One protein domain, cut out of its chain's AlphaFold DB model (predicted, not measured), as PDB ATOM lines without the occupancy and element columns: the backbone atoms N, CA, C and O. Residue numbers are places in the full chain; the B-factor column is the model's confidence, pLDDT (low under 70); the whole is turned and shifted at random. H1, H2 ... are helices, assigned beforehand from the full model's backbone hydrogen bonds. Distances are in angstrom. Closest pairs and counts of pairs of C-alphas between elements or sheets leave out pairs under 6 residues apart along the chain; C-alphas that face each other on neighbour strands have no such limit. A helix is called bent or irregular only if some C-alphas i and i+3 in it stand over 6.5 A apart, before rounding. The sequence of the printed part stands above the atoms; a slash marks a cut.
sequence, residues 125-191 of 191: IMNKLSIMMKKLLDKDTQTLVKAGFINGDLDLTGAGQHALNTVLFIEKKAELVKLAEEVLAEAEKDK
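AT A GLANCE: This is residues 125 to 191 of the 191 residues of an uncharacterized protein of Candidatus Woesebacteria bacterium (UniProt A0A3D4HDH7). Three short helices, H1, H2 and H3, gather in a small head together with the loop of residues 147 to 157, and one long helix, H4, leads away from it as an arm with a sharp bend part-way along. Residues 165 to 191, of which 165 to 189 belong to H4, stick out free, and this arm makes most of the length. The printed part has 67 residues, with four named helices in the order H1, H2, H3, H4, no named strand, and the class all helix. The whole is extended, with a radius of gyration of the C-alphas of 19.2 A and spans of 63 by 18 by 15 A.

HOW THE PARTS SIT: H1, residues 125 to 128, touches H3, residues 139 to 146; their closest C-alphas, those of Met 126 and Val 145, are 6.3 A apart. H1 and H2, residues 131 to 136, are close but not clearly touching, with the C-alphas of Met 126 and Lys 134 closest at 7.2 A. H2 and H3 are also close but not clearly touching; their closest C-alphas, those of Lys 134 and Gln 142, are 7.5 A apart. They run opposite ways at a steep tilt of 46 degrees. H4, residues 158 to 189, was assigned as one helix by its hydrogen bonds but is bent, with C-alphas 171 and 174 7.8 A apart. Its arms, H4a, residues 158 to 171, and H4b, residues 174 to 189, are about perpendicular, at 75 degrees. H3 and H4a are only just apart, with 8.1 A between their closest C-alphas. H4b is apart from H1, H2 and H3. Every O i to N i+4 pair is within hydrogen-bond range in H2, H3 and H4a, and 11 of 12 are in H4b; H1 is too short for such a pair, and its one O i to N i+3 pair is within range.

IN THESE COORDINATES: H1 begins at C-alpha 125, at (-12.443, -15.708, 16.938), and is 5.2 A long from first to last C-alpha. H2 measures 8.8 A and H3 10.5 A. H4a begins at C-alpha 158, at (-6.431, -5.966, 25.513), and is 19.9 A long. H4b is 23.4 A long and ends at C-alpha 189, at (-5.451, 27.748, 46.659).

THE WHOLE: The two C-alphas farthest apart, those of Ile 131 and Lys 191, are 63.3 A apart. Without the stretch that stands free, the body has 40 residues and spans 29 by 17 by 12 A. The links H1 to H2 and H2 to H3 are tight, and the link H3 to H4, with 11 residues, is long. The printed part has no cut and ends at the chain's last residue. The mean pLDDT of the printed part is 83.1; residues 125 to 129, 132 to 134 and 190 to 191 of this model are under 70.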
ATOM      1  N   ILE A 125     -11.462 -15.493  15.877       54.72
ATOM      2  CA  ILE A 125     -12.443 -15.708  16.938       54.72
ATOM      3  C   ILE A 125     -13.870 -15.985  16.411       54.72
ATOM      4  O   ILE A 125     -14.529 -16.896  16.905       54.72
ATOM      5  N   MET A 126     -14.301 -15.315  15.333       55.19
ATOM      6  CA  MET A 126     -15.475 -15.677  14.527       55.19
ATOM      7  C   MET A 126     -15.647 -17.184  14.310       55.19
ATOM      8  O   MET A 126     -16.707 -17.698  14.610       55.19
ATOM      9  N   ASN A 127     -14.659 -17.939  13.834       58.84
ATOM     10  CA  ASN A 127     -14.804 -19.377  13.592       58.84
ATOM     11  C   ASN A 127     -14.948 -20.237  14.851       58.84
ATOM     12  O   ASN A 127     -15.405 -21.371  14.724       58.84
ATOM     13  N   LYS A 128     -14.631 -19.694  16.032       58.41
ATOM     14  CA  LYS A 128     -14.908 -20.323  17.330       58.41
ATOM     15  C   LYS A 128     -16.320 -20.018  17.846       58.41
ATOM     16  O   LYS A 128     -16.819 -20.767  18.678       58.41
ATOM     17  N   LEU A 129     -16.986 -18.977  17.334       63.41
ATOM     18  CA  LEU A 129     -18.387 -18.698  17.651       63.41
ATOM     19  C   LEU A 129     -19.303 -19.744  17.008       63.41
ATOM     20  O   LEU A 129     -19.151 -20.090  15.827       63.41
ATOM     21  N   SER A 130     -20.300 -20.204  17.769       73.69
ATOM     22  CA  SER A 130     -21.319 -21.117  17.248       73.69
ATOM     23  C   SER A 130     -22.045 -20.485  16.053       73.69
ATOM     24  O   SER A 130     -22.192 -19.264  15.958       73.69
ATOM     25  N   ILE A 131     -22.534 -21.312  15.121       72.69
ATOM     26  CA  ILE A 131     -23.298 -20.843  13.948       72.69
ATOM     27  C   ILE A 131     -24.504 -19.993  14.386       72.69
ATOM     28  O   ILE A 131     -24.879 -19.049  13.692       72.69
ATOM     29  N   MET A 132     -25.082 -20.303  15.549       61.00
ATOM     30  CA  MET A 132     -26.191 -19.558  16.135       61.00
ATOM     31  C   MET A 132     -25.738 -18.194  16.677       61.00
ATOM     32  O   MET A 132     -26.386 -17.196  16.382       61.00
ATOM     33  N   MET A 133     -24.591 -18.121  17.363       68.06
ATOM     34  CA  MET A 133     -24.003 -16.856  17.829       68.06
ATOM     35  C   MET A 133     -23.622 -15.942  16.662       68.06
ATOM     36  O   MET A 133     -23.990 -14.776  16.662       68.06
ATOM     37  N   LYS A 134     -22.995 -16.472  15.604       69.94
ATOM     38  CA  LYS A 134     -22.670 -15.697  14.390       69.94
ATOM     39  C   LYS A 134     -23.893 -15.043  13.744       69.94
ATOM     40  O   LYS A 134     -23.766 -13.972  13.165       69.94
ATOM     41  N   LYS A 135     -25.053 -15.704  13.803       76.75
ATOM     42  CA  LYS A 135     -26.322 -15.179  13.276       76.75
ATOM     43  C   LYS A 135     -27.002 -14.190  14.225       76.75
ATOM     44  O   LYS A 135     -27.833 -13.420  13.760       76.75
ATOM     45  N   LEU A 136     -26.679 -14.239  15.518       82.62
ATOM     46  CA  LEU A 136     -27.249 -13.368  16.545       82.62
ATOM     47  C   LEU A 136     -26.489 -12.039  16.674       82.62
ATOM     48  O   LEU A 136     -27.079 -11.043  17.077       82.62
ATOM     49  N   LEU A 137     -25.199 -12.020  16.328       86.56
ATOM     50  CA  LEU A 137     -24.388 -10.805  16.347       86.56
ATOM     51  C   LEU A 137     -24.781  -9.852  15.221       86.56
ATOM     52  O   LEU A 137     -24.855 -10.249  14.054       86.56
ATOM     53  N   ASP A 138     -24.947  -8.579  15.565       90.56
ATOM     54  CA  ASP A 138     -25.092  -7.500  14.600       90.56
ATOM     55  C   ASP A 138     -23.797  -7.300  13.783       90.56
ATOM     56  O   ASP A 138     -22.719  -7.820  14.098       90.56
ATOM     57  N   LYS A 139     -23.911  -6.549  12.685       90.12
ATOM     58  CA  LYS A 139     -22.814  -6.345  11.731       90.12
ATOM     59  C   LYS A 139     -21.602  -5.652  12.364       90.12
ATOM     60  O   LYS A 139     -20.468  -5.937  11.957       90.12
ATOM     61  N   ASP A 140     -21.817  -4.788  13.347       89.44
ATOM     62  CA  ASP A 140     -20.754  -4.010  13.970       89.44
ATOM     63  C   ASP A 140     -19.993  -4.891  14.961       89.44
ATOM     64  O   ASP A 140     -18.769  -5.002  14.864       89.44
ATOM     65  N   THR A 141     -20.698  -5.662  15.791       88.38
ATOM     66  CA  THR A 141     -20.064  -6.635  16.692       88.38
ATOM     67  C   THR A 141     -19.282  -7.699  15.920       88.38
ATOM     68  O   THR A 141     -18.147  -8.019  16.273       88.38
ATOM     69  N   GLN A 142     -19.807  -8.199  14.797       84.50
ATOM     70  CA  GLN A 142     -19.046  -9.104  13.924       84.50
ATOM     71  C   GLN A 142     -17.762  -8.463  13.383       84.50
ATOM     72  O   GLN A 142     -16.752  -9.149  13.207       84.50
ATOM     73  N   THR A 143     -17.795  -7.163  13.091       86.00
ATOM     74  CA  THR A 143     -16.627  -6.414  12.617       86.00
ATOM     75  C   THR A 143     -15.585  -6.288  13.726       86.00
ATOM     76  O   THR A 143     -14.410  -6.552  13.479       86.00
ATOM     77  N   LEU A 144     -16.010  -6.006  14.957       84.94
ATOM     78  CA  LEU A 144     -15.136  -5.946  16.133       84.94
ATOM     79  C   LEU A 144     -14.501  -7.304  16.463       84.94
ATOM     80  O   LEU A 144     -13.304  -7.374  16.747       84.94
ATOM     81  N   VAL A 145     -15.262  -8.396  16.347       82.06
ATOM     82  CA  VAL A 145     -14.740  -9.764  16.512       82.06
ATOM     83  C   VAL A 145     -13.734 -10.109  15.408       82.06
ATOM     84  O   VAL A 145     -12.696 -10.715  15.677       82.06
ATOM     85  N   LYS A 146     -13.997  -9.719  14.151       79.00
ATOM     86  CA  LYS A 146     -13.051  -9.919  13.035       79.00
ATOM     87  C   LYS A 146     -11.763  -9.121  13.210       79.00
ATOM     88  O   LYS A 146     -10.705  -9.620  12.844       79.00
ATOM     89  N   ALA A 147     -11.861  -7.913  13.755       78.19
ATOM     90  CA  ALA A 147     -10.719  -7.057  14.054       78.19
ATOM     91  C   ALA A 147      -9.931  -7.508  15.299       78.19
ATOM     92  O   ALA A 147      -8.895  -6.928  15.599       78.19
ATOM     93  N   GLY A 148     -10.416  -8.516  16.037       77.06
ATOM     94  CA  GLY A 148      -9.770  -9.005  17.256       77.06
ATOM     95  C   GLY A 148      -9.929  -8.076  18.461       77.06
ATOM     96  O   GLY A 148      -9.248  -8.260  19.467       77.06
ATOM     97  N   PHE A 149     -10.824  -7.086  18.397       82.19
ATOM     98  CA  PHE A 149     -11.123  -6.199  19.526       82.19
ATOM     99  C   PHE A 149     -12.045  -6.853  20.554       82.19
ATOM    100  O   PHE A 149     -12.015  -6.481  21.725       82.19
ATOM    101  N   ILE A 150     -12.826  -7.844  20.127       85.38
ATOM    102  CA  ILE A 150     -13.739  -8.612  20.972       85.38
ATOM    103  C   ILE A 150     -13.438 -10.111  20.823       85.38
ATOM    104  O   ILE A 150     -13.152 -10.582  19.717       85.38
ATOM    105  N   ASN A 151     -13.474 -10.849  21.935       77.69
ATOM    106  CA  ASN A 151     -13.209 -12.285  21.990       77.69
ATOM    107  C   ASN A 151     -14.469 -13.149  21.736       77.69
ATOM    108  O   ASN A 151     -15.518 -12.657  21.325       77.69
ATOM    109  N   GLY A 152     -14.338 -14.473  21.890       71.12
ATOM    110  CA  GLY A 152     -15.425 -15.425  21.616       71.12
ATOM    111  C   GLY A 152     -16.556 -15.375  22.644       71.12
ATOM    112  O   GLY A 152     -17.671 -15.780  22.331       71.12
ATOM    113  N   ASP A 153     -16.272 -14.826  23.821       79.56
ATOM    114  CA  ASP A 153     -17.219 -14.622  24.918       79.56
ATOM    115  C   ASP A 153     -17.834 -13.212  24.884       79.56
ATOM    116  O   ASP A 153     -18.610 -12.842  25.757       79.56
ATOM    117  N   LEU A 154     -17.537 -12.447  23.824       83.81
ATOM    118  CA  LEU A 154     -17.947 -11.057  23.616       83.81
ATOM    119  C   LEU A 154     -17.325 -10.046  24.588       83.81
ATOM    120  O   LEU A 154     -17.770  -8.901  24.653       83.81
ATOM    121  N   ASP A 155     -16.233 -10.421  25.250       86.06
ATOM    122  CA  ASP A 155     -15.442  -9.512  26.074       86.06
ATOM    123  C   ASP A 155     -14.398  -8.759  25.243       86.06
ATOM    124  O   ASP A 155     -13.870  -9.260  24.241       86.06
ATOM    125  N   LEU A 156     -14.046  -7.548  25.686       84.25
ATOM    126  CA  LEU A 156     -12.959  -6.776  25.087       84.25
ATOM    127  C   LEU A 156     -11.619  -7.492  25.273       84.25
ATOM    128  O   LEU A 156     -11.242  -7.896  26.372       84.25
ATOM    129  N   THR A 157     -10.855  -7.588  24.191       80.94
ATOM    130  CA  THR A 157      -9.447  -7.986  24.268       80.94
ATOM    131  C   THR A 157      -8.601  -6.813  24.760       80.94
ATOM    132  O   THR A 157      -9.031  -5.660  24.712       80.94
ATOM    133  N   GLY A 158      -7.350  -7.059  25.162       75.00
ATOM    134  CA  GLY A 158      -6.431  -5.966  25.513       75.00
ATOM    135  C   GLY A 158      -6.254  -4.943  24.377       75.00
ATOM    136  O   GLY A 158      -6.212  -3.739  24.628       75.00
ATOM    137  N   ALA A 159      -6.234  -5.407  23.120       70.88
ATOM    138  CA  ALA A 159      -6.195  -4.538  21.944       70.88
ATOM    139  C   ALA A 159      -7.492  -3.727  21.782       70.88
ATOM    140  O   ALA A 159      -7.436  -2.522  21.531       70.88
ATOM    141  N   GLY A 160      -8.653  -4.361  21.978       86.25
ATOM    142  CA  GLY A 160      -9.952  -3.690  21.935       86.25
ATOM    143  C   GLY A 160     -10.116  -2.643  23.032       86.25
ATOM    144  O   GLY A 160     -10.586  -1.541  22.764       86.25
ATOM    145  N   GLN A 161      -9.661  -2.936  24.248       86.25
ATOM    146  CA  GLN A 161      -9.733  -2.005  25.369       86.25
ATOM    147  C   GLN A 161      -8.820  -0.792  25.166       86.25
ATOM    148  O   GLN A 161      -9.223   0.338  25.433       86.25
ATOM    149  N   HIS A 162      -7.621  -0.995  24.612       77.06
ATOM    150  CA  HIS A 162      -6.749   0.107  24.212       77.06
ATOM    151  C   HIS A 162      -7.383   0.978  23.115       77.06
ATOM    152  O   HIS A 162      -7.366   2.209  23.211       77.06
ATOM    153  N   ALA A 163      -7.948   0.360  22.072       84.19
ATOM    154  CA  ALA A 163      -8.632   1.079  20.999       84.19
ATOM    155  C   ALA A 163      -9.826   1.886  21.534       84.19
ATOM    156  O   ALA A 163      -9.949   3.070  21.223       84.19
ATOM    157  N   LEU A 164     -10.646   1.283  22.402       93.38
ATOM    158  CA  LEU A 164     -11.773   1.949  23.050       93.38
ATOM    159  C   LEU A 164     -11.308   3.145  23.883       93.38
ATOM    160  O   LEU A 164     -11.807   4.246  23.685       93.38
ATOM    161  N   ASN A 165     -10.313   2.959  24.752       89.81
ATOM    162  CA  ASN A 165      -9.764   4.043  25.569       89.81
ATOM    163  C   ASN A 165      -9.198   5.182  24.711       89.81
ATOM    164  O   ASN A 165      -9.332   6.346  25.077       89.81
ATOM    165  N   THR A 166      -8.597   4.864  23.562       89.62
ATOM    166  CA  THR A 166      -8.083   5.866  22.617       89.62
ATOM    167  C   THR A 166      -9.219   6.703  22.034       89.62
ATOM    168  O   THR A 166      -9.140   7.930  22.041       89.62
ATOM    169  N   VAL A 167     -10.290   6.056  21.564       92.50
ATOM    170  CA  VAL A 167     -11.482   6.747  21.046       92.50
ATOM    171  C   VAL A 167     -12.111   7.605  22.139       92.50
ATOM    172  O   VAL A 167     -12.350   8.792  21.926       92.50
ATOM    173  N   LEU A 168     -12.290   7.032  23.330       93.44
ATOM    174  CA  LEU A 168     -12.910   7.699  24.470       93.44
ATOM    175  C   LEU A 168     -12.092   8.911  24.928       93.44
ATOM    176  O   LEU A 168     -12.654   9.965  25.202       93.44
ATOM    177  N   PHE A 169     -10.762   8.798  24.943       92.50
ATOM    178  CA  PHE A 169      -9.868   9.915  25.231       92.50
ATOM    179  C   PHE A 169     -10.003  11.034  24.200       92.50
ATOM    180  O   PHE A 169     -10.072  12.198  24.583       92.50
ATOM    181  N   ILE A 170     -10.044  10.706  22.904       91.19
ATOM    182  CA  ILE A 170     -10.193  11.704  21.834       91.19
ATOM    183  C   ILE A 170     -11.535  12.428  21.971       91.19
ATOM    184  O   ILE A 170     -11.571  13.657  21.928       91.19
ATOM    185  N   GLU A 171     -12.616  11.679  22.176       95.25
ATOM    186  CA  GLU A 171     -13.972  12.215  22.279       95.25
ATOM    187  C   GLU A 171     -14.164  13.061  23.546       95.25
ATOM    188  O   GLU A 171     -14.759  14.136  23.501       95.25
ATOM    189  N   LYS A 172     -13.602  12.614  24.676       97.19
ATOM    190  CA  LYS A 172     -13.748  13.264  25.988       97.19
ATOM    191  C   LYS A 172     -12.594  14.179  26.371       97.19
ATOM    192  O   LYS A 172     -12.561  14.691  27.489       97.19
ATOM    193  N   LYS A 173     -11.677  14.466  25.442       95.00
ATOM    194  CA  LYS A 173     -10.487  15.286  25.702       95.00
ATOM    195  C   LYS A 173     -10.827  16.651  26.300       95.00
ATOM    196  O   LYS A 173     -10.172  17.080  27.241       95.00
ATOM    197  N   ALA A 174     -11.838  17.334  25.764       95.44
ATOM    198  CA  ALA A 174     -12.210  18.672  26.224       95.44
ATOM    199  C   ALA A 174     -12.766  18.672  27.659       95.44
ATOM    200  O   ALA A 174     -12.446  19.563  28.440       95.44
ATOM    201  N   GLU A 175     -13.568  17.667  28.017       95.75
ATOM    202  CA  GLU A 175     -14.097  17.497  29.377       95.75
ATOM    203  C   GLU A 175     -12.969  17.158  30.362       95.75
ATOM    204  O   GLU A 175     -12.889  17.749  31.436       95.75
ATOM    205  N   LEU A 176     -12.044  16.278  29.963       94.31
ATOM    206  CA  LEU A 176     -10.866  15.930  30.764       94.31
ATOM    207  C   LEU A 176      -9.948  17.132  31.021       94.31
ATOM    208  O   LEU A 176      -9.410  17.254  32.118       94.31
ATOM    209  N   VAL A 177      -9.778  18.027  30.040       96.81
ATOM    210  CA  VAL A 177      -8.997  19.263  30.218       96.81
ATOM    211  C   VAL A 177      -9.648  20.178  31.253       96.81
ATOM    212  O   VAL A 177      -8.946  20.655  32.137       96.81
ATOM    213  N   LYS A 178     -10.974  20.362  31.213       97.12
ATOM    214  CA  LYS A 178     -11.682  21.176  32.216       97.12
ATOM    215  C   LYS A 178     -11.514  20.628  33.630       97.12
ATOM    216  O   LYS A 178     -11.193  21.378  34.541       97.12
ATOM    217  N   LEU A 179     -11.671  19.315  33.800       95.19
ATOM    218  CA  LEU A 179     -11.453  18.665  35.096       95.19
ATOM    219  C   LEU A 179     -10.011  18.848  35.585       95.19
ATOM    220  O   LEU A 179      -9.781  19.089  36.765       95.19
ATOM    221  N   ALA A 180      -9.030  18.754  34.686       95.81
ATOM    222  CA  ALA A 180      -7.635  18.991  35.039       95.81
ATOM    223  C   ALA A 180      -7.383  20.450  35.461       95.81
ATOM    224  O   ALA A 180      -6.650  20.683  36.419       95.81
ATOM    225  N   GLU A 181      -7.995  21.423  34.782       97.06
ATOM    226  CA  GLU A 181      -7.924  22.845  35.146       97.06
ATOM    227  C   GLU A 181      -8.533  23.112  36.531       97.06
ATOM    228  O   GLU A 181      -7.934  23.835  37.325       97.06
ATOM    229  N   GLU A 182      -9.672  22.493  36.854       94.50
ATOM    230  CA  GLU A 182     -10.308  22.593  38.176       94.50
ATOM    231  C   GLU A 182      -9.397  22.051  39.288       94.50
ATOM    232  O   GLU A 182      -9.144  22.750  40.271       94.50
ATOM    233  N   VAL A 183      -8.825  20.858  39.100       95.19
ATOM    234  CA  VAL A 183      -7.902  20.238  40.069       95.19
ATOM    235  C   VAL A 183      -6.648  21.092  40.287       95.19
ATOM    236  O   VAL A 183      -6.173  21.229  41.416       95.19
ATOM    237  N   LEU A 184      -6.098  21.687  39.224       94.25
ATOM    238  CA  LEU A 184      -4.942  22.581  39.332       94.25
ATOM    239  C   LEU A 184      -5.291  23.877  40.074       94.25
ATOM    240  O   LEU A 184      -4.520  24.313  40.927       94.25
ATOM    241  N   ALA A 185      -6.459  24.460  39.798       94.81
ATOM    242  CA  ALA A 185      -6.920  25.673  40.466       94.81
ATOM    243  C   ALA A 185      -7.209  25.459  41.963       94.81
ATOM    244  O   ALA A 185      -7.036  26.383  42.757       94.81
ATOM    245  N   GLU A 186      -7.650  24.264  42.367       89.81
ATOM    246  CA  GLU A 186      -7.774  23.891  43.783       89.81
ATOM    247  C   GLU A 186      -6.400  23.739  44.447       89.81
ATOM    248  O   GLU A 186      -6.162  24.320  45.504       89.81
ATOM    249  N   ALA A 187      -5.453  23.063  43.791       87.19
ATOM    250  CA  ALA A 187      -4.102  22.863  44.318       87.19
ATOM    251  C   ALA A 187      -3.292  24.166  44.491       87.19
ATOM    252  O   ALA A 187      -2.356  24.211  45.290       87.19
ATOM    253  N   GLU A 188      -3.621  25.223  43.743       81.56
ATOM    254  CA  GLU A 188      -3.014  26.552  43.900       81.56
ATOM    255  C   GLU A 188      -3.594  27.358  45.068       81.56
ATOM    256  O   GLU A 188      -2.907  28.235  45.584       81.56
ATOM    257  N   LYS A 189      -4.825  27.068  45.510       79.31
ATOM    258  CA  LYS A 189      -5.451  27.748  46.659       79.31
ATOM    259  C   LYS A 189      -4.983  27.202  48.007       79.31
ATOM    260  O   LYS A 189      -5.054  27.923  48.997       79.31
ATOM    261  N   ASP A 190      -4.507  25.960  48.026       69.75
ATOM    262  CA  ASP A 190      -3.981  25.286  49.218       69.75
ATOM    263  C   ASP A 190      -2.465  25.511  49.435       69.75
ATOM    264  O   ASP A 190      -1.872  24.913  50.337       69.75
ATOM    265  N   LYS A 191      -1.826  26.362  48.621       58.44
ATOM    266  CA  LYS A 191      -0.430  26.808  48.780       58.44
ATOM    267  C   LYS A 191      -0.344  28.208  49.373       58.44
ATOM    268  O   LYS A 191       0.598  28.418  50.170       58.44
TER     269      LYS A 191